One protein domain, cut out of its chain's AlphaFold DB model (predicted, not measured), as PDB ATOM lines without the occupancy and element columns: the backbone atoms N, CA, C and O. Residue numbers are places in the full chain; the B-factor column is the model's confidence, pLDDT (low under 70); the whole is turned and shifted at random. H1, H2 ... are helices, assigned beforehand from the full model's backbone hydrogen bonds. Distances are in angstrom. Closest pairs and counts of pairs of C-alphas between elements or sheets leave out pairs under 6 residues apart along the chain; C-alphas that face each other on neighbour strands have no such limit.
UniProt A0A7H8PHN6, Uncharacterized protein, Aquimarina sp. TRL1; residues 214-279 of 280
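Overview. This is residues 214 to 279 of the 280 residues of an uncharacterized protein of Aquimarina sp. TRL1 (UniProt A0A7H8PHN6). Two long, nearly straight helices, H1 then H2, lie side by side as a helical hairpin, joined by a tight turn at one end and with a gap between them along most of their length. The printed part has 66 residues, 60 of them in the two helices, with no named strand; its class is all helix. It is loose, with a radius of gyration of the C-alphas of 15.6 A, and forms a rod spanning 49 by 18 by 6 A.

Arrangement. H1, residues 214 to 245, and H2, residues 250 to 277, form a hairpin with a shallow tilt of 5 degrees, opposite ways. They touch through residues 239 to 244 and 250 to 253 alone; their closest C-alphas, of Ser 243 and Lys 250, are 4.7 A apart. Their centres are 12.0 A apart. In H1 and H2 every O i to N i+4 pair is within hydrogen-bond range.

Along the chain. H1 runs 46.6 A from C-alpha 214 at (-6.556, 46.310, 0.197) to C-alpha 245. H2 runs 41.1 A, ending with C-alpha 277 at (-9.292, 57.998, 3.215).

Size, cuts and confidence. The two farthest C-alphas, of Pro 247 and Lys 279, are 48.8 A apart. The printed part has no cut. Mean pLDDT of the printed part is 71.8; 18 residues are under 70, among them 214 to 220 and 274 to 279.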
ATOM      1  N   PHE A 214      -5.546  45.346   0.640       61.09
ATOM      2  CA  PHE A 214      -6.556  46.310   0.197       61.09
ATOM      3  C   PHE A 214      -7.686  45.672  -0.620       61.09
ATOM      4  O   PHE A 214      -8.856  45.989  -0.417       61.09
ATOM      5  N   ILE A 215      -7.357  44.756  -1.537       60.06
ATOM      6  CA  ILE A 215      -8.357  44.056  -2.359       60.06
ATOM      7  C   ILE A 215      -9.229  43.150  -1.481       60.06
ATOM      8  O   ILE A 215     -10.450  43.131  -1.638       60.06
ATOM      9  N   ILE A 216      -8.617  42.440  -0.530       58.25
ATOM     10  CA  ILE A 216      -9.325  41.570   0.417       58.25
ATOM     11  C   ILE A 216     -10.254  42.392   1.319       58.25
ATOM     12  O   ILE A 216     -11.405  42.008   1.517       58.25
ATOM     13  N   LEU A 217      -9.791  43.538   1.826       60.91
ATOM     14  CA  LEU A 217     -10.610  44.438   2.639       60.91
ATOM     15  C   LEU A 217     -11.826  44.949   1.852       60.91
ATOM     16  O   LEU A 217     -12.954  44.844   2.327       60.91
ATOM     17  N   ALA A 218     -11.620  45.405   0.613       64.44
ATOM     18  CA  ALA A 218     -12.708  45.852  -0.257       64.44
ATOM     19  C   ALA A 218     -13.731  44.736  -0.552       64.44
ATOM     20  O   ALA A 218     -14.931  45.001  -0.638       64.44
ATOM     21  N   HIS A 219     -13.279  43.484  -0.682       66.25
ATOM     22  CA  HIS A 219     -14.164  42.337  -0.882       66.25
ATOM     23  C   HIS A 219     -15.008  42.030   0.362       66.25
ATOM     24  O   HIS A 219     -16.223  41.899   0.246       66.25
ATOM     25  N   LYS A 220     -14.394  42.015   1.552       68.12
ATOM     26  CA  LYS A 220     -15.102  41.786   2.824       68.12
ATOM     27  C   LYS A 220     -16.148  42.859   3.117       68.12
ATOM     28  O   LYS A 220     -17.248  42.538   3.553       68.12
ATOM     29  N   VAL A 221     -15.845  44.125   2.821       71.25
ATOM     30  CA  VAL A 221     -16.821  45.224   2.932       71.25
ATOM     31  C   VAL A 221     -18.002  44.997   1.982       71.25
ATOM     32  O   VAL A 221     -19.154  45.184   2.366       71.25
ATOM     33  N   LYS A 222     -17.749  44.530   0.754       72.81
ATOM     34  CA  LYS A 222     -18.809  44.219  -0.216       72.81
ATOM     35  C   LYS A 222     -19.689  43.044   0.227       72.81
ATOM     36  O   LYS A 222     -20.905  43.115   0.059       72.81
ATOM     37  N   GLU A 223     -19.102  41.988   0.787       69.00
ATOM     38  CA  GLU A 223     -19.849  40.859   1.359       69.00
ATOM     39  C   GLU A 223     -20.699  41.285   2.556       69.00
ATOM     40  O   GLU A 223     -21.865  40.906   2.630       69.00
ATOM     41  N   LEU A 224     -20.161  42.128   3.442       70.50
ATOM     42  CA  LEU A 224     -20.906  42.676   4.574       70.50
ATOM     43  C   LEU A 224     -22.112  43.502   4.105       70.50
ATOM     44  O   LEU A 224     -23.225  43.290   4.580       70.50
ATOM     45  N   ILE A 225     -21.927  44.384   3.117       72.00
ATOM     46  CA  ILE A 225     -23.026  45.161   2.517       72.00
ATOM     47  C   ILE A 225     -24.079  44.231   1.901       72.00
ATOM     48  O   ILE A 225     -25.280  44.444   2.075       72.00
ATOM     49  N   HIS A 226     -23.652  43.179   1.196       75.69
ATOM     50  CA  HIS A 226     -24.565  42.196   0.617       75.69
ATOM     51  C   HIS A 226     -25.349  41.434   1.694       75.69
ATOM     52  O   HIS A 226     -26.563  41.282   1.567       75.69
ATOM     53  N   PHE A 227     -24.680  41.008   2.768       72.00
ATOM     54  CA  PHE A 227     -25.297  40.339   3.908       72.00
ATOM     55  C   PHE A 227     -26.339  41.229   4.589       72.00
ATOM     56  O   PHE A 227     -27.466  40.785   4.791       72.00
ATOM     57  N   ILE A 228     -26.009  42.494   4.860       71.81
ATOM     58  CA  ILE A 228     -26.944  43.459   5.455       71.81
ATOM     59  C   ILE A 228     -28.155  43.670   4.541       71.81
ATOM     60  O   ILE A 228     -29.294  43.604   4.997       71.81
ATOM     61  N   THR A 229     -27.933  43.842   3.236       73.06
ATOM     62  CA  THR A 229     -29.019  44.029   2.259       73.06
ATOM     63  C   THR A 229     -29.927  42.797   2.175       73.06
ATOM     64  O   THR A 229     -31.149  42.923   2.088       73.06
ATOM     65  N   LYS A 230     -29.346  41.593   2.220       74.00
ATOM     66  CA  LYS A 230     -30.088  40.327   2.212       74.00
ATOM     67  C   LYS A 230     -30.871  40.127   3.509       74.00
ATOM     68  O   LYS A 230     -32.040  39.768   3.443       74.00
ATOM     69  N   SER A 231     -30.245  40.395   4.655       68.62
ATOM     70  CA  SER A 231     -30.883  40.334   5.973       68.62
ATOM     71  C   SER A 231     -32.069  41.296   6.046       68.62
ATOM     72  O   SER A 231     -33.162  40.868   6.404       68.62
ATOM     73  N   ARG A 232     -31.890  42.540   5.570       68.06
ATOM     74  CA  ARG A 232     -32.950  43.551   5.447       68.06
ATOM     75  C   ARG A 232     -34.134  43.034   4.651       68.06
ATOM     76  O   ARG A 232     -35.250  43.198   5.102       68.06
ATOM     77  N   ARG A 233     -33.924  42.410   3.490       70.88
ATOM     78  CA  ARG A 233     -35.039  41.882   2.689       70.88
ATOM     79  C   ARG A 233     -35.867  40.877   3.494       70.88
ATOM     80  O   ARG A 233     -37.077  41.018   3.575       70.88
ATOM     81  N   THR A 234     -35.205  39.938   4.162       71.81
ATOM     82  CA  THR A 234     -35.882  38.911   4.962       71.81
ATOM     83  C   THR A 234     -36.607  39.492   6.179       71.81
ATOM     84  O   THR A 234     -37.742  39.115   6.454       71.81
ATOM     85  N   THR A 235     -35.983  40.410   6.924       70.69
ATOM     86  CA  THR A 235     -36.598  41.015   8.118       70.69
ATOM     87  C   THR A 235     -37.686  42.025   7.767       70.69
ATOM     88  O   THR A 235     -38.698  42.085   8.462       70.69
ATOM     89  N   LEU A 236     -37.522  42.771   6.673       69.81
ATOM     90  CA  LEU A 236     -38.526  43.689   6.139       69.81
ATOM     91  C   LEU A 236     -39.762  42.924   5.661       69.81
ATOM     92  O   LEU A 236     -40.870  43.323   5.994       69.81
ATOM     93  N   ASP A 237     -39.589  41.797   4.963       71.56
ATOM     94  CA  ASP A 237     -40.708  40.953   4.525       71.56
ATOM     95  C   ASP A 237     -41.516  40.433   5.731       71.56
ATOM     96  O   ASP A 237     -42.748  40.458   5.717       71.56
ATOM     97  N   ILE A 238     -40.842  40.048   6.823       76.19
ATOM     98  CA  ILE A 238     -41.493  39.630   8.078       76.19
ATOM     99  C   ILE A 238     -42.215  40.809   8.750       76.19
ATOM    100  O   ILE A 238     -43.368  40.670   9.159       76.19
ATOM    101  N   ALA A 239     -41.572  41.976   8.844       71.00
ATOM    102  CA  ALA A 239     -42.145  43.168   9.470       71.00
ATOM    103  C   ALA A 239     -43.354  43.716   8.690       71.00
ATOM    104  O   ALA A 239     -44.370  44.068   9.291       71.00
ATOM    105  N   ILE A 240     -43.284  43.727   7.356       72.06
ATOM    106  CA  ILE A 240     -44.391  44.101   6.468       72.06
ATOM    107  C   ILE A 240     -45.547  43.114   6.644       72.06
ATOM    108  O   ILE A 240     -46.679  43.543   6.874       72.06
ATOM    109  N   THR A 241     -45.272  41.808   6.640       78.19
ATOM    110  CA  THR A 241     -46.295  40.771   6.862       78.19
ATOM    111  C   THR A 241     -46.968  40.923   8.233       78.19
ATOM    112  O   THR A 241     -48.195  40.885   8.329       78.19
ATOM    113  N   ALA A 242     -46.197  41.192   9.291       73.56
ATOM    114  CA  ALA A 242     -46.723  41.452  10.632       73.56
ATOM    115  C   ALA A 242     -47.568  42.740  10.701       73.56
ATOM    116  O   ALA A 242     -48.600  42.771  11.371       73.56
ATOM    117  N   SER A 243     -47.176  43.790   9.970       74.31
ATOM    118  CA  SER A 243     -47.926  45.052   9.892       74.31
ATOM    119  C   SER A 243     -49.279  44.904   9.183       74.31
ATOM    120  O   SER A 243     -50.239  45.590   9.535       74.31
ATOM    121  N   HIS A 244     -49.379  43.981   8.221       77.81
ATOM    122  CA  HIS A 244     -50.639  43.637   7.562       77.81
ATOM    123  C   HIS A 244     -51.563  42.807   8.464       77.81
ATOM    124  O   HIS A 244     -52.780  42.952   8.371       77.81
ATOM    125  N   ALA A 245     -51.004  41.990   9.362       79.81
ATOM    126  CA  ALA A 245     -51.768  41.173  10.305       79.81
ATOM    127  C   ALA A 245     -52.354  41.971  11.491       79.81
ATOM    128  O   ALA A 245     -53.348  41.543  12.076       79.81
ATOM    129  N   ASN A 246     -51.777  43.126  11.855       80.88
ATOM    130  CA  ASN A 246     -52.282  43.967  12.948       80.88
ATOM    131  C   ASN A 246     -52.273  45.473  12.595       80.88
ATOM    132  O   ASN A 246     -51.232  46.131  12.714       80.88
ATOM    133  N   PRO A 247     -53.438  46.068  12.261       76.81
ATOM    134  CA  PRO A 247     -53.548  47.466  11.832       76.81
ATOM    135  C   PRO A 247     -53.047  48.485  12.861       76.81
ATOM    136  O   PRO A 247     -52.611  49.571  12.484       76.81
ATOM    137  N   LYS A 248     -53.086  48.145  14.158       78.38
ATOM    138  CA  LYS A 248     -52.651  49.039  15.243       78.38
ATOM    139  C   LYS A 248     -51.129  49.207  15.299       78.38
ATOM    140  O   LYS A 248     -50.657  50.226  15.785       78.38
ATOM    141  N   LEU A 249     -50.369  48.237  14.784       76.12
ATOM    142  CA  LEU A 249     -48.899  48.247  14.783       76.12
ATOM    143  C   LEU A 249     -48.300  48.840  13.500       76.12
ATOM    144  O   LEU A 249     -47.100  49.095  13.440       76.12
ATOM    145  N   LYS A 250     -49.124  49.091  12.477       78.00
ATOM    146  CA  LYS A 250     -48.673  49.525  11.149       78.00
ATOM    147  C   LYS A 250     -47.843  50.812  11.183       78.00
ATOM    148  O   LYS A 250     -46.797  50.881  10.543       78.00
ATOM    149  N   ASN A 251     -48.288  51.809  11.947       78.44
ATOM    150  CA  ASN A 251     -47.616  53.107  12.005       78.44
ATOM    151  C   ASN A 251     -46.301  53.051  12.803       78.44
ATOM    152  O   ASN A 251     -45.326  53.665  12.381       78.44
ATOM    153  N   ASP A 252     -46.254  52.279  13.895       79.19
ATOM    154  CA  ASP A 252     -45.047  52.106  14.724       79.19
ATOM    155  C   ASP A 252     -43.958  51.292  14.003       79.19
ATOM    156  O   ASP A 252     -42.776  51.620  14.052       79.19
ATOM    157  N   ILE A 253     -44.352  50.255  13.258       76.19
ATOM    158  CA  ILE A 253     -43.417  49.477  12.436       76.19
ATOM    159  C   ILE A 253     -42.879  50.341  11.287       76.19
ATOM    160  O   ILE A 253     -41.682  50.314  11.002       76.19
ATOM    161  N   SER A 254     -43.734  51.146  10.648       77.56
ATOM    162  CA  SER A 254     -43.317  52.012   9.543       77.56
ATOM    163  C   SER A 254     -42.336  53.105   9.978       77.56
ATOM    164  O   SER A 254     -41.412  53.396   9.224       77.56
ATOM    165  N   SER A 255     -42.509  53.718  11.154       79.69
ATOM    166  CA  SER A 255     -41.587  54.754  11.643       79.69
ATOM    167  C   SER A 255     -40.218  54.174  12.005       79.69
ATOM    168  O   SER A 255     -39.198  54.709  11.571       79.69
ATOM    169  N   LYS A 256     -40.185  53.032  12.706       78.38
ATOM    170  CA  LYS A 256     -38.940  52.336  13.081       78.38
ATOM    171  C   LYS A 256     -38.142  51.851  11.875       78.38
ATOM    172  O   LYS A 256     -36.916  51.883  11.897       78.38
ATOM    173  N   LEU A 257     -38.820  51.436  10.804       75.69
ATOM    174  CA  LEU A 257     -38.157  51.067   9.551       75.69
ATOM    175  C   LEU A 257     -37.460  52.261   8.887       75.69
ATOM    176  O   LEU A 257     -36.347  52.111   8.387       75.69
ATOM    177  N   VAL A 258     -38.080  53.444   8.915       78.81
ATOM    178  CA  VAL A 258     -37.486  54.674   8.365       78.81
ATOM    179  C   VAL A 258     -36.274  55.121   9.185       78.81
ATOM    180  O   VAL A 258     -35.255  55.507   8.613       78.81
ATOM    181  N   GLU A 259     -36.363  55.050  10.514       77.69
ATOM    182  CA  GLU A 259     -35.258  55.391  11.417       77.69
ATOM    183  C   GLU A 259     -34.061  54.451  11.223       77.69
ATOM    184  O   GLU A 259     -32.938  54.907  11.002       77.69
ATOM    185  N   TYR A 260     -34.318  53.143  11.166       72.94
ATOM    186  CA  TYR A 260     -33.295  52.140  10.883       72.94
ATOM    187  C   TYR A 260     -32.630  52.339   9.509       72.94
ATOM    188  O   TYR A 260     -31.406  52.265   9.387       72.94
ATOM    189  N   ASP A 261     -33.412  52.635   8.461       73.19
ATOM    190  CA  ASP A 261     -32.876  52.912   7.121       73.19
ATOM    191  C   ASP A 261     -31.972  54.158   7.111       73.19
ATOM    192  O   ASP A 261     -30.985  54.211   6.367       73.19
ATOM    193  N   LYS A 262     -32.274  55.157   7.945       77.44
ATOM    194  CA  LYS A 262     -31.435  56.349   8.103       77.44
ATOM    195  C   LYS A 262     -30.101  56.006   8.772       77.44
ATOM    196  O   LYS A 262     -29.055  56.311   8.198       77.44
ATOM    197  N   GLU A 263     -30.121  55.315   9.912       74.62
ATOM    198  CA  GLU A 263     -28.903  54.903  10.633       74.62
ATOM    199  C   GLU A 263     -28.001  53.990   9.793       74.62
ATOM    200  O   GLU A 263     -26.766  54.107   9.802       74.62
ATOM    201  N   LEU A 264     -28.614  53.090   9.021       72.75
ATOM    202  CA  LEU A 264     -27.890  52.197   8.132       72.75
ATOM    203  C   LEU A 264     -27.185  52.973   7.015       72.75
ATOM    204  O   LEU A 264     -26.009  52.725   6.743       72.75
ATOM    205  N   ASN A 265     -27.878  53.922   6.380       74.81
ATOM    206  CA  ASN A 265     -27.291  54.758   5.334       74.81
ATOM    207  C   ASN A 265     -26.144  55.624   5.870       74.81
ATOM    208  O   ASN A 265     -25.108  55.741   5.212       74.81
ATOM    209  N   GLU A 266     -26.289  56.188   7.070       77.62
ATOM    210  CA  GLU A 266     -25.227  56.949   7.736       77.62
ATOM    211  C   GLU A 266     -24.008  56.067   8.039       77.62
ATOM    212  O   GLU A 266     -22.871  56.438   7.732       77.62
ATOM    213  N   THR A 267     -24.230  54.850   8.538       71.25
ATOM    214  CA  THR A 267     -23.153  53.890   8.811       71.25
ATOM    215  C   THR A 267     -22.465  53.415   7.531       71.25
ATOM    216  O   THR A 267     -21.235  53.359   7.487       71.25
ATOM    217  N   MET A 268     -23.219  53.138   6.462       70.56
ATOM    218  CA  MET A 268     -22.653  52.789   5.155       70.56
ATOM    219  C   MET A 268     -21.812  53.928   4.582       70.56
ATOM    220  O   MET A 268     -20.735  53.675   4.040       70.56
ATOM    221  N   LYS A 269     -22.275  55.174   4.708       76.56
ATOM    222  CA  LYS A 269     -21.546  56.350   4.230       76.56
ATOM    223  C   LYS A 269     -20.220  56.521   4.976       76.56
ATOM    224  O   LYS A 269     -19.190  56.640   4.323       76.56
ATOM    225  N   ARG A 270     -20.232  56.405   6.307       74.44
ATOM    226  CA  ARG A 270     -19.025  56.441   7.153       74.44
ATOM    227  C   ARG A 270     -17.999  55.378   6.755       74.44
ATOM    228  O   ARG A 270     -16.848  55.713   6.520       74.44
ATOM    229  N   ILE A 271     -18.424  54.123   6.579       69.81
ATOM    230  CA  ILE A 271     -17.524  53.032   6.152       69.81
ATOM    231  C   ILE A 271     -16.949  53.304   4.754       69.81
ATOM    232  O   ILE A 271     -15.771  53.061   4.501       69.81
ATOM    233  N   ILE A 272     -17.767  53.802   3.822       72.38
ATOM    234  CA  ILE A 272     -17.307  54.146   2.470       72.38
ATOM    235  C   ILE A 272     -16.262  55.267   2.513       72.38
ATOM    236  O   ILE A 272     -15.308  55.224   1.735       72.38
ATOM    237  N   ASP A 273     -16.436  56.256   3.384       73.56
ATOM    238  CA  ASP A 273     -15.528  57.394   3.495       73.56
ATOM    239  C   ASP A 273     -14.217  57.011   4.209       73.56
ATOM    240  O   ASP A 273     -13.151  57.321   3.681       73.56
ATOM    241  N   GLU A 274     -14.256  56.187   5.263       69.31
ATOM    242  CA  GLU A 274     -13.053  55.587   5.875       69.31
ATOM    243  C   GLU A 274     -12.248  54.751   4.860       69.31
ATOM    244  O   GLU A 274     -11.023  54.840   4.776       69.31
ATOM    245  N   VAL A 275     -12.925  53.975   4.006       64.75
ATOM    246  CA  VAL A 275     -12.269  53.197   2.939       64.75
ATOM    247  C   VAL A 275     -11.652  54.097   1.859       64.75
ATOM    248  O   VAL A 275     -10.673  53.697   1.221       64.75
ATOM    249  N   LYS A 276     -12.197  55.298   1.619       63.84
ATOM    250  CA  LYS A 276     -11.614  56.273   0.680       63.84
ATOM    251  C   LYS A 276     -10.407  56.991   1.270       63.84
ATOM    252  O   LYS A 276      -9.447  57.181   0.532       63.84
ATOM    253  N   GLU A 277     -10.434  57.357   2.549       59.81
ATOM    254  CA  GLU A 277      -9.292  57.998   3.215       59.81
ATOM    255  C   GLU A 277      -8.069  57.088   3.235       59.81
ATOM    256  O   GLU A 277      -6.972  57.527   2.919       59.81
ATOM    257  N   VAL A 278      -8.263  55.790   3.465       56.06
ATOM    258  CA  VAL A 278      -7.180  54.795   3.433       56.06
ATOM    259  C   VAL A 278      -6.620  54.578   2.009       56.06
ATOM    260  O   VAL A 278      -5.574  53.954   1.835       56.06
ATOM    261  N   LYS A 279      -7.305  55.068   0.965       47.12
ATOM    262  CA  LYS A 279      -6.918  54.921  -0.448       47.12
ATOM    263  C   LYS A 279      -6.058  56.078  -0.979       47.12
ATOM    264  O   LYS A 279      -5.460  55.901  -2.044       47.12
TER     265      LYS A 279